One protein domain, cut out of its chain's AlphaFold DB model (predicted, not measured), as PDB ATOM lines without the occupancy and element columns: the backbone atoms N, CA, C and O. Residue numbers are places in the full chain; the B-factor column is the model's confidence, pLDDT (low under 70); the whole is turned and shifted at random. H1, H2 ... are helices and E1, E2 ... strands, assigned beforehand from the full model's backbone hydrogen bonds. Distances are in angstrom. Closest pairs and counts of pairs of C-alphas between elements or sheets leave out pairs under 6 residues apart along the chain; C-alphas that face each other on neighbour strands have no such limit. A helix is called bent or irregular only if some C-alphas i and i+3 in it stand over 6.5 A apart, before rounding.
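Overview. This is residues 487 to 499 and 507 to 608 of the 672 residues of an uncharacterized protein of Caulochytrium protostelioides (UniProt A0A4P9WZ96). One sheet of seven strands curls like part of a barrel and folds back on itself, E1, E2 and E3 facing E5, E6 and E7 with E4 as the hinge. E1 and E2 reach out at one end, short H1 only grazes the sheet, and residues 588 to 593 stick out. The printed part has 115 residues, mostly strand, in the chain order E1 E2 E3 H1 E4 E5 E6 E7; across the antiparallel sheet the order is E1 to E7. It is only just compact, close to loose, with a radius of gyration of the C-alphas of 15.8 A and spans of 50 by 40 by 27 A.

Arrangement. Edge strand E1, residues 487 to 496, is antiparallel to E2, residues 507 to 518; N 489 and O 514, 2.9 A apart, are within hydrogen-bond range. E2 and E3, residues 523 to 529, form a hairpin (N 515 to O 527, 2.9 A). H1, residues 533 to 539, only grazes the sheet; the closest C-alphas of E2 and H1, Tyr 515 and Val 537, are 7.7 A apart. H1 is only just irregular, C-alphas 535 and 538 being 6.54 A apart, with 1 of 3 O i to N i+4 and 1 of 4 O i to N i+3 pairs within range. E4, residues 549 to 556, bends by 54 degrees at residue 552 and is antiparallel to E3 (N 526 to O 550, 3.0 A). E4, E5, residues 562 to 569, E6, residues 575 to 583, and E7, residues 598 to 607, make a meander, each the antiparallel neighbour of the one before; N 553 to O 566, N 565 to O 579 and N 578 to O 604 are each 2.9 A.

Along the chain. E1 begins at C-alpha 487 (-3.383, 0.947, 35.040) and is 29.5 A long; E2 is 35.3 A. E7, 25.6 A, ends at C-alpha 607 (14.091, -12.552, 21.509).

Size, cuts and confidence. Residues 500 to 506 are not printed; C-alphas 499 and 507 are 10.4 A apart across the cut. The E6 to E7 link is long, and pLDDT is under 70 at residues 499, 558 to 560, 586 to 595 and 608.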
ATOM      1  N   TYR A 487      -4.129   1.337  33.849       93.25
ATOM      2  CA  TYR A 487      -3.383   0.947  35.040       93.25
ATOM      3  C   TYR A 487      -2.028   1.647  35.055       93.25
ATOM      4  O   TYR A 487      -1.363   1.729  34.024       93.25
ATOM      5  N   ILE A 488      -1.620   2.143  36.223       93.94
ATOM      6  CA  ILE A 488      -0.399   2.933  36.390       93.94
ATOM      7  C   ILE A 488       0.452   2.284  37.478       93.94
ATOM      8  O   ILE A 488       0.095   2.316  38.655       93.94
ATOM      9  N   GLY A 489       1.584   1.707  37.087       92.94
ATOM     10  CA  GLY A 489       2.662   1.381  38.014       92.94
ATOM     11  C   GLY A 489       3.659   2.531  38.042       92.94
ATOM     12  O   GLY A 489       4.243   2.835  37.007       92.94
ATOM     13  N   ARG A 490       3.880   3.156  39.202       93.19
ATOM     14  CA  ARG A 490       5.062   4.000  39.431       93.19
ATOM     15  C   ARG A 490       6.197   3.104  39.914       93.19
ATOM     16  O   ARG A 490       6.016   2.368  40.881       93.19
ATOM     17  N   ILE A 491       7.342   3.175  39.249       91.75
ATOM     18  CA  ILE A 491       8.580   2.517  39.650       91.75
ATOM     19  C   ILE A 491       9.569   3.621  40.009       91.75
ATOM     20  O   ILE A 491       9.834   4.516  39.209       91.75
ATOM     21  N   ASN A 492      10.119   3.544  41.214       93.00
ATOM     22  CA  ASN A 492      11.225   4.386  41.638       93.00
ATOM     23  C   ASN A 492      12.481   3.512  41.669       93.00
ATOM     24  O   ASN A 492      12.417   2.380  42.146       93.00
ATOM     25  N   TYR A 493      13.612   4.031  41.201       91.25
ATOM     26  CA  TYR A 493      14.918   3.447  41.492       91.25
ATOM     27  C   TYR A 493      15.848   4.513  42.058       91.25
ATOM     28  O   TYR A 493      15.812   5.680  41.666       91.25
ATOM     29  N   HIS A 494      16.670   4.097  43.011       90.50
ATOM     30  CA  HIS A 494      17.629   4.960  43.678       90.50
ATOM     31  C   HIS A 494      18.992   4.746  43.024       90.50
ATOM     32  O   HIS A 494      19.441   3.608  42.888       90.50
ATOM     33  N   ARG A 495      19.645   5.829  42.601       86.94
ATOM     34  CA  ARG A 495      21.044   5.812  42.158       86.94
ATOM     35  C   ARG A 495      21.849   6.813  42.991       86.94
ATOM     36  O   ARG A 495      21.290   7.849  43.356       86.94
ATOM     37  N   PRO A 496      23.137   6.562  43.276       84.12
ATOM     38  CA  PRO A 496      23.997   7.612  43.800       84.12
ATOM     39  C   PRO A 496      24.046   8.778  42.803       84.12
ATOM     40  O   PRO A 496      24.016   8.585  41.583       84.12
ATOM     41  N   GLY A 497      24.080   9.996  43.329       78.38
ATOM     42  CA  GLY A 497      24.437  11.186  42.579       78.38
ATOM     43  C   GLY A 497      25.889  11.120  42.121       78.38
ATOM     44  O   GLY A 497      26.699  10.375  42.673       78.38
ATOM     45  N   LEU A 498      26.207  11.903  41.094       71.81
ATOM     46  CA  LEU A 498      27.594  12.155  40.744       71.81
ATOM     47  C   LEU A 498      28.108  13.220  41.717       71.81
ATOM     48  O   LEU A 498      27.635  14.352  41.666       71.81
ATOM     49  N   ASP A 499      29.021  12.841  42.605       66.00
ATOM     50  CA  ASP A 499      29.682  13.758  43.532       66.00
ATOM     51  C   ASP A 499      31.202  13.588  43.426       66.00
ATOM     52  O   ASP A 499      31.710  12.475  43.253       66.00
ATOM     53  N   VAL A 507      21.398  10.763  47.247       85.94
ATOM     54  CA  VAL A 507      20.651   9.660  46.613       85.94
ATOM     55  C   VAL A 507      19.576  10.198  45.663       85.94
ATOM     56  O   VAL A 507      18.520  10.675  46.081       85.94
ATOM     57  N   LEU A 508      19.815  10.074  44.356       87.88
ATOM     58  CA  LEU A 508      18.866  10.457  43.312       87.88
ATOM     59  C   LEU A 508      17.776   9.388  43.156       87.88
ATOM     60  O   LEU A 508      18.033   8.280  42.680       87.88
ATOM     61  N   THR A 509      16.539   9.741  43.505       91.50
ATOM     62  CA  THR A 509      15.362   8.878  43.318       91.50
ATOM     63  C   THR A 509      14.726   9.138  41.953       91.50
ATOM     64  O   THR A 509      13.892  10.030  41.798       91.50
ATOM     65  N   VAL A 510      15.114   8.357  40.947       91.56
ATOM     66  CA  VAL A 510      14.556   8.462  39.595       91.56
ATOM     67  C   VAL A 510      13.217   7.730  39.551       91.56
ATOM     68  O   VAL A 510      13.131   6.538  39.838       91.56
ATOM     69  N   SER A 511      12.157   8.455  39.195       93.50
ATOM     70  CA  SER A 511      10.799   7.916  39.066       93.50
ATOM     71  C   SER A 511      10.436   7.743  37.594       93.50
ATOM     72  O   SER A 511      10.653   8.651  36.796       93.50
ATOM     73  N   TYR A 512       9.847   6.605  37.240       94.31
ATOM     74  CA  TYR A 512       9.224   6.386  35.937       94.31
ATOM     75  C   TYR A 512       7.918   5.601  36.080       94.31
ATOM     76  O   TYR A 512       7.629   4.995  37.114       94.31
ATOM     77  N   TYR A 513       7.104   5.621  35.033       94.75
ATOM     78  CA  TYR A 513       5.764   5.059  35.025       94.75
ATOM     79  C   TYR A 513       5.627   3.988  33.938       94.75
ATOM     80  O   TYR A 513       6.072   4.161  32.803       94.75
ATOM     81  N   ARG A 514       4.976   2.875  34.287       93.56
ATOM     82  CA  ARG A 514       4.443   1.882  33.348       93.56
ATOM     83  C   ARG A 514       2.933   2.058  33.269       93.56
ATOM     84  O   ARG A 514       2.229   1.795  34.245       93.56
ATOM     85  N   TYR A 515       2.453   2.490  32.109       95.00
ATOM     86  CA  TYR A 515       1.032   2.636  31.813       95.00
ATOM     87  C   TYR A 515       0.560   1.442  30.998       95.00
ATOM     88  O   TYR A 515       1.146   1.145  29.958       95.00
ATOM     89  N   LEU A 516      -0.502   0.777  31.448       94.38
ATOM     90  CA  LEU A 516      -1.028  -0.429  30.818       94.38
ATOM     91  C   LEU A 516      -2.545  -0.290  30.619       94.38
ATOM     92  O   LEU A 516      -3.295  -0.118  31.581       94.38
ATOM     93  N   ARG A 517      -3.004  -0.333  29.364       94.31
ATOM     94  CA  ARG A 517      -4.419  -0.176  28.988       94.31
ATOM     95  C   ARG A 517      -4.954  -1.447  28.337       94.31
ATOM     96  O   ARG A 517      -4.507  -1.813  27.254       94.31
ATOM     97  N   PHE A 518      -5.949  -2.063  28.968       92.12
ATOM     98  CA  PHE A 518      -6.696  -3.199  28.424       92.12
ATOM     99  C   PHE A 518      -7.896  -2.730  27.595       92.12
ATOM    100  O   PHE A 518      -8.551  -1.749  27.947       92.12
ATOM    101  N   PHE A 519      -8.246  -3.479  26.554       91.00
ATOM    102  CA  PHE A 519      -9.463  -3.296  25.764       91.00
ATOM    103  C   PHE A 519     -10.299  -4.593  25.737       91.00
ATOM    104  O   PHE A 519      -9.777  -5.686  25.953       91.00
ATOM    105  N   ARG A 520     -11.619  -4.468  25.514       85.94
ATOM    106  CA  ARG A 520     -12.628  -5.556  25.639       85.94
ATOM    107  C   ARG A 520     -12.552  -6.634  24.546       85.94
ATOM    108  O   ARG A 520     -13.246  -7.635  24.639       85.94
ATOM    109  N   ASP A 521     -11.737  -6.407  23.528       86.00
ATOM    110  CA  ASP A 521     -11.413  -7.296  22.407       86.00
ATOM    111  C   ASP A 521     -10.143  -8.132  22.646       86.00
ATOM    112  O   ASP A 521      -9.645  -8.770  21.726       86.00
ATOM    113  N   GLY A 522      -9.576  -8.106  23.858       88.06
ATOM    114  CA  GLY A 522      -8.316  -8.792  24.157       88.06
ATOM    115  C   GLY A 522      -7.068  -8.025  23.707       88.06
ATOM    116  O   GLY A 522      -5.960  -8.511  23.907       88.06
ATOM    117  N   ALA A 523      -7.201  -6.817  23.147       92.25
ATOM    118  CA  ALA A 523      -6.064  -5.950  22.837       92.25
ATOM    119  C   ALA A 523      -5.527  -5.238  24.095       92.25
ATOM    120  O   ALA A 523      -6.289  -4.868  24.995       92.25
ATOM    121  N   VAL A 524      -4.212  -5.020  24.158       94.50
ATOM    122  CA  VAL A 524      -3.528  -4.287  25.237       94.50
ATOM    123  C   VAL A 524      -2.424  -3.378  24.694       94.50
ATOM    124  O   VAL A 524      -1.745  -3.689  23.714       94.50
ATOM    125  N   LEU A 525      -2.246  -2.246  25.375       95.38
ATOM    126  CA  LEU A 525      -1.132  -1.319  25.206       95.38
ATOM    127  C   LEU A 525      -0.310  -1.241  26.496       95.38
ATOM    128  O   LEU A 525      -0.886  -1.163  27.583       95.38
ATOM    129  N   LEU A 526       1.014  -1.189  26.362       94.69
ATOM    130  CA  LEU A 526       1.962  -0.885  27.436       94.69
ATOM    131  C   LEU A 526       2.926   0.204  26.954       94.69
ATOM    132  O   LEU A 526       3.528   0.059  25.897       94.69
ATOM    133  N   VAL A 527       3.148   1.247  27.752       94.44
ATOM    134  CA  VAL A 527       4.265   2.185  27.546       94.44
ATOM    135  C   VAL A 527       5.012   2.410  28.859       94.44
ATOM    136  O   VAL A 527       4.404   2.465  29.930       94.44
ATOM    137  N   THR A 528       6.338   2.522  28.772       92.88
ATOM    138  CA  THR A 528       7.208   2.900  29.895       92.88
ATOM    139  C   THR A 528       7.786   4.282  29.609       92.88
ATOM    140  O   THR A 528       8.439   4.458  28.586       92.88
ATOM    141  N   THR A 529       7.536   5.263  30.476       93.75
ATOM    142  CA  THR A 529       7.999   6.650  30.293       93.75
ATOM    143  C   THR A 529       8.165   7.361  31.638       93.75
ATOM    144  O   THR A 529       7.534   6.986  32.624       93.75
ATOM    145  N   SER A 530       9.010   8.389  31.698       93.81
ATOM    146  CA  SER A 530       9.098   9.309  32.840       93.81
ATOM    147  C   SER A 530       7.955  10.333  32.877       93.81
ATOM    148  O   SER A 530       7.726  10.930  33.926       93.81
ATOM    149  N   ALA A 531       7.227  10.521  31.768       93.69
ATOM    150  CA  ALA A 531       6.123  11.474  31.672       93.69
ATOM    151  C   ALA A 531       4.977  11.150  32.649       93.69
ATOM    152  O   ALA A 531       4.646   9.984  32.899       93.69
ATOM    153  N   GLU A 532       4.356  12.198  33.194       92.94
ATOM    154  CA  GLU A 532       3.334  12.070  34.230       92.94
ATOM    155  C   GLU A 532       1.987  11.545  33.695       92.94
ATOM    156  O   GLU A 532       1.717  11.581  32.483       92.94
ATOM    157  N   PRO A 533       1.097  11.053  34.587       93.19
ATOM    158  CA  PRO A 533      -0.198  10.522  34.177       93.19
ATOM    159  C   PRO A 533      -1.071  11.538  33.446       93.19
ATOM    160  O   PRO A 533      -1.818  11.152  32.548       93.19
ATOM    161  N   ARG A 534      -0.953  12.821  33.812       92.81
ATOM    162  CA  ARG A 534      -1.700  13.931  33.212       92.81
ATOM    163  C   ARG A 534      -1.501  13.998  31.700       92.81
ATOM    164  O   ARG A 534      -2.474  14.161  30.975       92.81
ATOM    165  N   ASP A 535      -0.273  13.809  31.236       91.88
ATOM    166  CA  ASP A 535       0.071  13.982  29.824       91.88
ATOM    167  C   ASP A 535      -0.061  12.659  29.058       91.88
ATOM    168  O   ASP A 535      -0.490  12.630  27.903       91.88
ATOM    169  N   THR A 536       0.267  11.539  29.712       91.56
ATOM    170  CA  THR A 536       0.357  10.225  29.054       91.56
ATOM    171  C   THR A 536      -1.002   9.531  28.898       91.56
ATOM    172  O   THR A 536      -1.253   8.882  27.881       91.56
ATOM    173  N   VAL A 537      -1.909   9.647  29.879       92.88
ATOM    174  CA  VAL A 537      -3.148   8.836  29.919       92.88
ATOM    175  C   VAL A 537      -4.105   9.165  28.770       92.88
ATOM    176  O   VAL A 537      -4.713   8.251  28.209       92.88
ATOM    177  N   HIS A 538      -4.210  10.435  28.370       91.81
ATOM    178  CA  HIS A 538      -5.059  10.847  27.244       91.81
ATOM    179  C   HIS A 538      -4.531  10.350  25.888       91.81
ATOM    180  O   HIS A 538      -5.321  10.046  24.996       91.81
ATOM    181  N   GLN A 539      -3.210  10.200  25.749       91.50
ATOM    182  CA  GLN A 539      -2.555   9.780  24.506       91.50
ATOM    183  C   GLN A 539      -2.612   8.262  24.260       91.50
ATOM    184  O   GLN A 539      -2.277   7.807  23.168       91.50
ATOM    185  N   LEU A 540      -3.041   7.456  25.238       91.31
ATOM    186  CA  LEU A 540      -3.093   5.989  25.156       91.31
ATOM    187  C   LEU A 540      -4.376   5.459  24.485       91.31
ATOM    188  O   LEU A 540      -5.086   4.618  25.038       91.31
ATOM    189  N   THR A 541      -4.707   5.957  23.293       91.88
ATOM    190  CA  THR A 541      -5.756   5.408  22.405       91.88
ATOM    191  C   THR A 541      -5.252   4.182  21.626       91.88
ATOM    192  O   THR A 541      -4.050   3.921  21.607       91.88
ATOM    193  N   ARG A 542      -6.138   3.414  20.962       88.38
ATOM    194  CA  ARG A 542      -5.719   2.268  20.115       88.38
ATOM    195  C   ARG A 542      -4.711   2.684  19.042       88.38
ATOM    196  O   ARG A 542      -3.749   1.964  18.784       88.38
ATOM    197  N   ASP A 543      -4.913   3.868  18.480       88.75
ATOM    198  CA  ASP A 543      -4.185   4.423  17.334       88.75
ATOM    199  C   ASP A 543      -2.942   5.227  17.753       88.75
ATOM    200  O   ASP A 543      -2.252   5.808  16.916       88.75
ATOM    201  N   SER A 544      -2.641   5.240  19.058       89.75
ATOM    202  CA  SER A 544      -1.533   5.972  19.669       89.75
ATOM    203  C   SER A 544      -0.187   5.695  18.993       89.75
ATOM    204  O   SER A 544       0.156   4.549  18.680       89.75
ATOM    205  N   ARG A 545       0.603   6.750  18.785       87.00
ATOM    206  CA  ARG A 545       1.934   6.691  18.153       87.00
ATOM    207  C   ARG A 545       3.052   7.111  19.117       87.00
ATOM    208  O   ARG A 545       4.086   7.604  18.686       87.00
ATOM    209  N   LEU A 546       2.827   6.920  20.421       88.12
ATOM    210  CA  LEU A 546       3.827   7.150  21.468       88.12
ATOM    211  C   LEU A 546       5.108   6.334  21.212       88.12
ATOM    212  O   LEU A 546       5.051   5.174  20.797       88.12
ATOM    213  N   ALA A 547       6.263   6.928  21.520       84.75
ATOM    214  CA  ALA A 547       7.540   6.221  21.518       84.75
ATOM    215  C   ALA A 547       7.535   5.075  22.548       84.75
ATOM    216  O   ALA A 547       6.944   5.196  23.621       84.75
ATOM    217  N   HIS A 548       8.197   3.962  22.214       84.38
ATOM    218  CA  HIS A 548       8.284   2.750  23.050       84.38
ATOM    219  C   HIS A 548       6.920   2.157  23.465       84.38
ATOM    220  O   HIS A 548       6.803   1.493  24.499       84.38
ATOM    221  N   LEU A 549       5.875   2.403  22.666       92.75
ATOM    222  CA  LEU A 549       4.547   1.831  22.853       92.75
ATOM    223  C   LEU A 549       4.518   0.372  22.388       92.75
ATOM    224  O   LEU A 549       4.425   0.079  21.193       92.75
ATOM    225  N   CYS A 550       4.533  -0.544  23.349       93.25
ATOM    226  CA  CYS A 550       4.323  -1.958  23.103       93.25
ATOM    227  C   CYS A 550       2.829  -2.241  22.867       93.25
ATOM    228  O   CYS A 550       1.964  -1.797  23.631       93.25
ATOM    229  N   ARG A 551       2.526  -3.016  21.822       95.06
ATOM    230  CA  ARG A 551       1.177  -3.450  21.424       95.06
ATOM    231  C   ARG A 551       1.053  -4.961  21.544       95.06
ATOM    232  O   ARG A 551       2.038  -5.667  21.368       95.06
ATOM    233  N   GLY A 552      -0.148  -5.479  21.778       93.44
ATOM    234  CA  GLY A 552      -0.377  -6.919  21.705       93.44
ATOM    235  C   GLY A 552      -1.696  -7.366  22.310       93.44
ATOM    236  O   GLY A 552      -2.669  -6.610  22.321       93.44
ATOM    237  N   THR A 553      -1.718  -8.601  22.804       92.94
ATOM    238  CA  THR A 553      -2.921  -9.275  23.297       92.94
ATOM    239  C   THR A 553      -2.808  -9.684  24.763       92.94
ATOM    240  O   THR A 553      -1.715  -9.864  25.305       92.94
ATOM    241  N   TRP A 554      -3.958  -9.812  25.420       91.75
ATOM    242  CA  TRP A 554      -4.094 -10.293  26.790       91.75
ATOM    243  C   TRP A 554      -5.256 -11.281  26.908       91.75
ATOM    244  O   TRP A 554      -6.234 -11.206  26.165       91.75
ATOM    245  N   ALA A 555      -5.158 -12.176  27.884       86.50
ATOM    246  CA  ALA A 555      -6.233 -13.063  28.308       86.50
ATOM    247  C   ALA A 555      -6.162 -13.274  29.826       86.50
ATOM    248  O   ALA A 555      -5.089 -13.144  30.422       86.50
ATOM    249  N   MET A 556      -7.283 -13.626  30.457       82.25
ATOM    250  CA  MET A 556      -7.224 -14.265  31.776       82.25
ATOM    251  C   MET A 556      -6.966 -15.760  31.573       82.25
ATOM    252  O   MET A 556      -7.548 -16.360  30.671       82.25
ATOM    253  N   ALA A 557      -6.089 -16.348  32.381       71.88
ATOM    254  CA  ALA A 557      -5.891 -17.793  32.403       71.88
ATOM    255  C   ALA A 557      -6.991 -18.473  33.240       71.88
ATOM    256  O   ALA A 557      -7.576 -17.845  34.130       71.88
ATOM    257  N   ASP A 558      -7.255 -19.755  32.975       58.59
ATOM    258  CA  ASP A 558      -8.238 -20.556  33.715       58.59
ATOM    259  C   ASP A 558      -7.901 -20.571  35.220       58.59
ATOM    260  O   ASP A 558      -6.943 -21.211  35.657       58.59
ATOM    261  N   GLY A 559      -8.665 -19.817  36.019       60.53
ATOM    262  CA  GLY A 559      -8.293 -19.467  37.397       60.53
ATOM    263  C   GLY A 559      -8.687 -18.056  37.854       60.53
ATOM    264  O   GLY A 559      -8.620 -17.794  39.050       60.53
ATOM    265  N   ASP A 560      -9.132 -17.181  36.942       67.25
ATOM    266  CA  ASP A 560      -9.643 -15.806  37.167       67.25
ATOM    267  C   ASP A 560      -8.668 -14.750  37.691       67.25
ATOM    268  O   ASP A 560      -8.820 -13.572  37.365       67.25
ATOM    269  N   ASP A 561      -7.695 -15.121  38.520       76.25
ATOM    270  CA  ASP A 561      -6.782 -14.159  39.132       76.25
ATOM    271  C   ASP A 561      -5.483 -13.955  38.340       76.25
ATOM    272  O   ASP A 561      -4.734 -13.041  38.663       76.25
ATOM    273  N   ARG A 562      -5.212 -14.736  37.286       85.75
ATOM    274  CA  ARG A 562      -4.005 -14.606  36.448       85.75
ATOM    275  C   ARG A 562      -4.319 -13.992  35.090       85.75
ATOM    276  O   ARG A 562      -5.184 -14.477  34.367       85.75
ATOM    277  N   ILE A 563      -3.557 -12.967  34.718       89.25
ATOM    278  CA  ILE A 563      -3.602 -12.304  33.413       89.25
ATOM    279  C   ILE A 563      -2.308 -12.625  32.667       89.25
ATOM    280  O   ILE A 563      -1.230 -12.256  33.132       89.25
ATOM    281  N   ALA A 564      -2.415 -13.262  31.506       89.69
ATOM    282  CA  ALA A 564      -1.306 -13.426  30.575       89.69
ATOM    283  C   ALA A 564      -1.344 -12.300  29.534       89.69
ATOM    284  O   ALA A 564      -2.408 -11.981  28.999       89.69
ATOM    285  N   LEU A 565      -0.190 -11.701  29.238       92.31
ATOM    286  CA  LEU A 565      -0.039 -10.668  28.214       92.31
ATOM    287  C   LEU A 565       1.117 -11.024  27.279       92.31
ATOM    288  O   LEU A 565       2.186 -11.418  27.740       92.31
ATOM    289  N   SER A 566       0.915 -10.835  25.977       92.81
ATOM    290  CA  SER A 566       1.927 -11.014  24.935       92.81
ATOM    291  C   SER A 566       2.012  -9.736  24.107       92.81
ATOM    292  O   SER A 566       1.061  -9.380  23.413       92.81
ATOM    293  N   LEU A 567       3.149  -9.050  24.184       93.62
ATOM    294  CA  LEU A 567       3.380  -7.723  23.616       93.62
ATOM    295  C   LEU A 567       4.586  -7.718  22.664       93.62
ATOM    296  O   LEU A 567       5.553  -8.447  22.870       93.62
ATOM    297  N   THR A 568       4.570  -6.834  21.672       92.75
ATOM    298  CA  THR A 568       5.692  -6.521  20.777       92.75
ATOM    299  C   THR A 568       5.885  -5.007  20.680       92.75
ATOM    300  O   THR A 568       4.960  -4.230  20.920       92.75
ATOM    301  N   ASP A 569       7.100  -4.570  20.350       90.56
ATOM    302  CA  ASP A 569       7.466  -3.158  20.192       90.56
ATOM    303  C   ASP A 569       7.867  -2.906  18.734       90.56
ATOM    304  O   ASP A 569       8.744  -3.586  18.202       90.56
ATOM    305  N   ALA A 570       7.238  -1.924  18.085       86.50
ATOM    306  CA  ALA A 570       7.512  -1.587  16.686       86.50
ATOM    307  C   ALA A 570       8.956  -1.098  16.451       86.50
ATOM    308  O   ALA A 570       9.476  -1.247  15.349       86.50
ATOM    309  N   SER A 571       9.622  -0.560  17.479       85.00
ATOM    310  CA  SER A 571      11.040  -0.176  17.421       85.00
ATOM    311  C   SER A 571      12.007  -1.356  17.592       85.00
ATOM    312  O   SER A 571      13.207  -1.200  17.376       85.00
ATOM    313  N   ARG A 572      11.506  -2.537  17.987       85.62
ATOM    314  CA  ARG A 572      12.295  -3.744  18.282       85.62
ATOM    315  C   ARG A 572      11.645  -4.995  17.659       85.62
ATOM    316  O   ARG A 572      11.183  -5.878  18.389       85.62
ATOM    317  N   PRO A 573      11.587  -5.089  16.315       82.44
ATOM    318  CA  PRO A 573      11.092  -6.282  15.629       82.44
ATOM    319  C   PRO A 573      11.890  -7.525  16.048       82.44
ATOM    320  O   PRO A 573      13.099  -7.464  16.249       82.44
ATOM    321  N   GLY A 574      11.198  -8.656  16.213       82.25
ATOM    322  CA  GLY A 574      11.778  -9.890  16.760       82.25
ATOM    323  C   GLY A 574      11.843  -9.952  18.295       82.25
ATOM    324  O   GLY A 574      12.253 -10.974  18.839       82.25
ATOM    325  N   VAL A 575      11.409  -8.913  19.018       86.69
ATOM    326  CA  VAL A 575      11.311  -8.936  20.488       86.69
ATOM    327  C   VAL A 575       9.852  -9.062  20.929       86.69
ATOM    328  O   VAL A 575       9.013  -8.216  20.607       86.69
ATOM    329  N   ARG A 576       9.552 -10.112  21.702       88.81
ATOM    330  CA  ARG A 576       8.253 -10.344  22.345       88.81
ATOM    331  C   ARG A 576       8.405 -10.315  23.865       88.81
ATOM    332  O   ARG A 576       9.178 -11.076  24.442       88.81
ATOM    333  N   PHE A 577       7.621  -9.464  24.511       89.00
ATOM    334  CA  PHE A 577       7.512  -9.381  25.963       89.00
ATOM    335  C   PHE A 577       6.313 -10.222  26.397       89.00
ATOM    336  O   PHE A 577       5.182  -9.933  25.996       89.00
ATOM    337  N   VAL A 578       6.548 -11.254  27.199       90.38
ATOM    338  CA  VAL A 578       5.491 -12.049  27.833       90.38
ATOM    339  C   VAL A 578       5.438 -11.655  29.301       90.38
ATOM    340  O   VAL A 578       6.460 -11.599  29.977       90.38
ATOM    341  N   MET A 579       4.252 -11.326  29.799       89.88
ATOM    342  CA  MET A 579       4.068 -10.863  31.175       89.88
ATOM    343  C   MET A 579       2.940 -11.641  31.835       89.88
ATOM    344  O   MET A 579       1.917 -11.905  31.200       89.88
ATOM    345  N   GLN A 580       3.103 -11.950  33.118       90.44
ATOM    346  CA  GLN A 580       2.044 -12.502  33.952       90.44
ATOM    347  C   GLN A 580       1.746 -11.531  35.094       90.44
ATOM    348  O   GLN A 580       2.642 -11.128  35.840       90.44
ATOM    349  N   LEU A 581       0.478 -11.149  35.231       90.81
ATOM    350  CA  LEU A 581      -0.016 -10.288  36.305       90.81
ATOM    351  C   LEU A 581      -1.060 -11.028  37.137       90.81
ATOM    352  O   LEU A 581      -1.779 -11.882  36.618       90.81
ATOM    353  N   ARG A 582      -1.197 -10.645  38.407       88.81
ATOM    354  CA  ARG A 582      -2.287 -11.076  39.279       88.81
ATOM    355  C   ARG A 582      -3.350  -9.992  39.407       88.81
ATOM    356  O   ARG A 582      -3.047  -8.871  39.812       88.81
ATOM    357  N   ALA A 583      -4.591 -10.334  39.096       86.75
ATOM    358  CA  ALA A 583      -5.782  -9.544  39.350       86.75
ATOM    359  C   ALA A 583      -6.231  -9.768  40.804       86.75
ATOM    360  O   ALA A 583      -6.852 -10.779  41.126       86.75
ATOM    361  N   MET A 584      -5.910  -8.839  41.707       82.06
ATOM    362  CA  MET A 584      -6.248  -8.991  43.123       82.06
ATOM    363  C   MET A 584      -7.755  -8.816  43.388       82.06
ATOM    364  O   MET A 584      -8.389  -7.920  42.807       82.06
ATOM    365  N   PRO A 585      -8.349  -9.616  44.294       73.62
ATOM    366  CA  PRO A 585      -9.736  -9.430  44.700       73.62
ATOM    367  C   PRO A 585      -9.925  -8.053  45.367       73.62
ATOM    368  O   PRO A 585      -9.000  -7.536  46.007       73.62
ATOM    369  N   PRO A 586     -11.110  -7.429  45.241       69.94
ATOM    370  CA  PRO A 586     -11.405  -6.189  45.947       69.94
ATOM    371  C   PRO A 586     -11.314  -6.407  47.464       69.94
ATOM    372  O   PRO A 586     -11.779  -7.416  47.994       69.94
ATOM    373  N   ARG A 587     -10.695  -5.459  48.182       68.62
ATOM    374  CA  ARG A 587     -10.518  -5.557  49.645       68.62
ATOM    375  C   ARG A 587     -11.887  -5.647  50.348       68.62
ATOM    376  O   ARG A 587     -12.803  -4.955  49.911       68.62
ATOM    377  N   PRO A 588     -12.027  -6.342  51.497       57.72
ATOM    378  CA  PRO A 588     -13.322  -6.524  52.178       57.72
ATOM    379  C   PRO A 588     -14.078  -5.244  52.589       57.72
ATOM    380  O   PRO A 588     -15.261  -5.306  52.900       57.72
ATOM    381  N   ARG A 589     -13.402  -4.084  52.613       58.91
ATOM    382  CA  ARG A 589     -13.984  -2.753  52.890       58.91
ATOM    383  C   ARG A 589     -13.885  -1.782  51.698       58.91
ATOM    384  O   ARG A 589     -14.122  -0.588  51.853       58.91
ATOM    385  N   ALA A 590     -13.489  -2.261  50.518       58.84
ATOM    386  CA  ALA A 590     -13.497  -1.467  49.294       58.84
ATOM    387  C   ALA A 590     -14.936  -1.263  48.797       58.84
ATOM    388  O   ALA A 590     -15.770  -2.162  48.910       58.84
ATOM    389  N   ARG A 591     -15.225  -0.115  48.165       58.38
ATOM    390  CA  ARG A 591     -16.420  -0.012  47.314       58.38
ATOM    391  C   ARG A 591     -16.313  -1.059  46.191       58.38
ATOM    392  O   ARG A 591     -15.222  -1.205  45.636       58.38
ATOM    393  N   PRO A 592     -17.412  -1.716  45.784       55.56
ATOM    394  CA  PRO A 592     -17.399  -2.745  44.733       55.56
ATOM    395  C   PRO A 592     -17.045  -2.206  43.334       55.56
ATOM    396  O   PRO A 592     -16.870  -2.976  42.395       55.56
ATOM    397  N   THR A 593     -16.955  -0.881  43.199       54.12
ATOM    398  CA  THR A 593     -16.534  -0.140  42.006       54.12
ATOM    399  C   THR A 593     -15.051   0.245  42.005       54.12
ATOM    400  O   THR A 593     -14.567   0.768  40.999       54.12
ATOM    401  N   LEU A 594     -14.303   0.014  43.094       56.19
ATOM    402  CA  LEU A 594     -12.860   0.266  43.100       56.19
ATOM    403  C   LEU A 594     -12.145  -0.746  42.189       56.19
ATOM    404  O   LEU A 594     -12.430  -1.942  42.268       56.19
ATOM    405  N   PRO A 595     -11.213  -0.297  41.328       59.81
ATOM    406  CA  PRO A 595     -10.550  -1.183  40.382       59.81
ATOM    407  C   PRO A 595      -9.689  -2.217  41.116       59.81
ATOM    408  O   PRO A 595      -8.894  -1.865  41.988       59.81
ATOM    409  N   THR A 596      -9.810  -3.485  40.711       72.00
ATOM    410  CA  THR A 596      -8.896  -4.566  41.104       72.00
ATOM    411  C   THR A 596      -7.449  -4.113  40.902       72.00
ATOM    412  O   THR A 596      -7.073  -3.735  39.790       72.00
ATOM    413  N   ARG A 597      -6.641  -4.143  41.972       84.06
ATOM    414  CA  ARG A 597      -5.194  -3.888  41.903       84.06
ATOM    415  C   ARG A 597      -4.536  -4.994  41.082       84.06
ATOM    416  O   ARG A 597      -4.897  -6.158  41.230       84.06
ATOM    417  N   LEU A 598      -3.554  -4.624  40.267       88.94
ATOM    418  CA  LEU A 598      -2.692  -5.584  39.589       88.94
ATOM    419  C   LEU A 598      -1.355  -5.702  40.315       88.94
ATOM    420  O   LEU A 598      -0.777  -4.695  40.729       88.94
ATOM    421  N   GLU A 599      -0.881  -6.932  40.453       85.38
ATOM    422  CA  GLU A 599       0.431  -7.276  41.005       85.38
ATOM    423  C   GLU A 599       1.218  -8.067  39.950       85.38
ATOM    424  O   GLU A 599       0.623  -8.657  39.051       85.38
ATOM    425  N   TRP A 600       2.549  -8.025  39.989       83.12
ATOM    426  CA  TRP A 600       3.385  -8.731  39.011       83.12
ATOM    427  C   TRP A 600       3.643 -10.160  39.490       83.12
ATOM    428  O   TRP A 600       3.948 -10.356  40.664       83.12
ATOM    429  N   LEU A 601       3.514 -11.139  38.592       81.44
ATOM    430  CA  LEU A 601       3.879 -12.537  38.844       81.44
ATOM    431  C   LEU A 601       5.174 -12.899  38.117       81.44
ATOM    432  O   LEU A 601       6.076 -13.455  38.730       81.44
ATOM    433  N   ASP A 602       5.263 -12.567  36.826       78.94
ATOM    434  CA  ASP A 602       6.413 -12.898  35.981       78.94
ATOM    435  C   ASP A 602       6.557 -11.905  34.809       78.94
ATOM    436  O   ASP A 602       5.592 -11.255  34.388       78.94
ATOM    437  N   TYR A 603       7.770 -11.789  34.276       80.00
ATOM    438  CA  TYR A 603       8.131 -10.970  33.124       80.00
ATOM    439  C   TYR A 603       9.259 -11.662  32.346       80.00
ATOM    440  O   TYR A 603      10.414 -11.656  32.766       80.00
ATOM    441  N   GLN A 604       8.926 -12.218  31.181       78.62
ATOM    442  CA  GLN A 604       9.855 -12.925  30.304       78.62
ATOM    443  C   GLN A 604      10.088 -12.147  29.005       78.62
ATOM    444  O   GLN A 604       9.167 -11.603  28.387       78.62
ATOM    445  N   LEU A 605      11.350 -12.100  28.577       79.88
ATOM    446  CA  LEU A 605      11.782 -11.437  27.351       79.88
ATOM    447  C   LEU A 605      12.206 -12.490  26.327       79.88
ATOM    448  O   LEU A 605      13.314 -13.016  26.403       79.88
ATOM    449  N   HIS A 606      11.355 -12.768  25.344       75.00
ATOM    450  CA  HIS A 606      11.698 -13.672  24.251       75.00
ATOM    451  C   HIS A 606      12.224 -12.859  23.068       75.00
ATOM    452  O   HIS A 606      11.489 -12.096  22.438       75.00
ATOM    453  N   GLN A 607      13.504 -13.031  22.755       73.75
ATOM    454  CA  GLN A 607      14.091 -12.552  21.509       73.75
ATOM    455  C   GLN A 607      14.053 -13.698  20.499       73.75
ATOM    456  O   GLN A 607      14.776 -14.682  20.646       73.75
ATOM    457  N   THR A 608      13.213 -13.594  19.470       61.81
ATOM    458  CA  THR A 608      13.337 -14.475  18.309       61.81
ATOM    459  C   THR A 608      14.513 -13.970  17.490       61.81
ATOM    460  O   THR A 608      14.391 -12.958  16.794       61.81
TER     461      THR A 608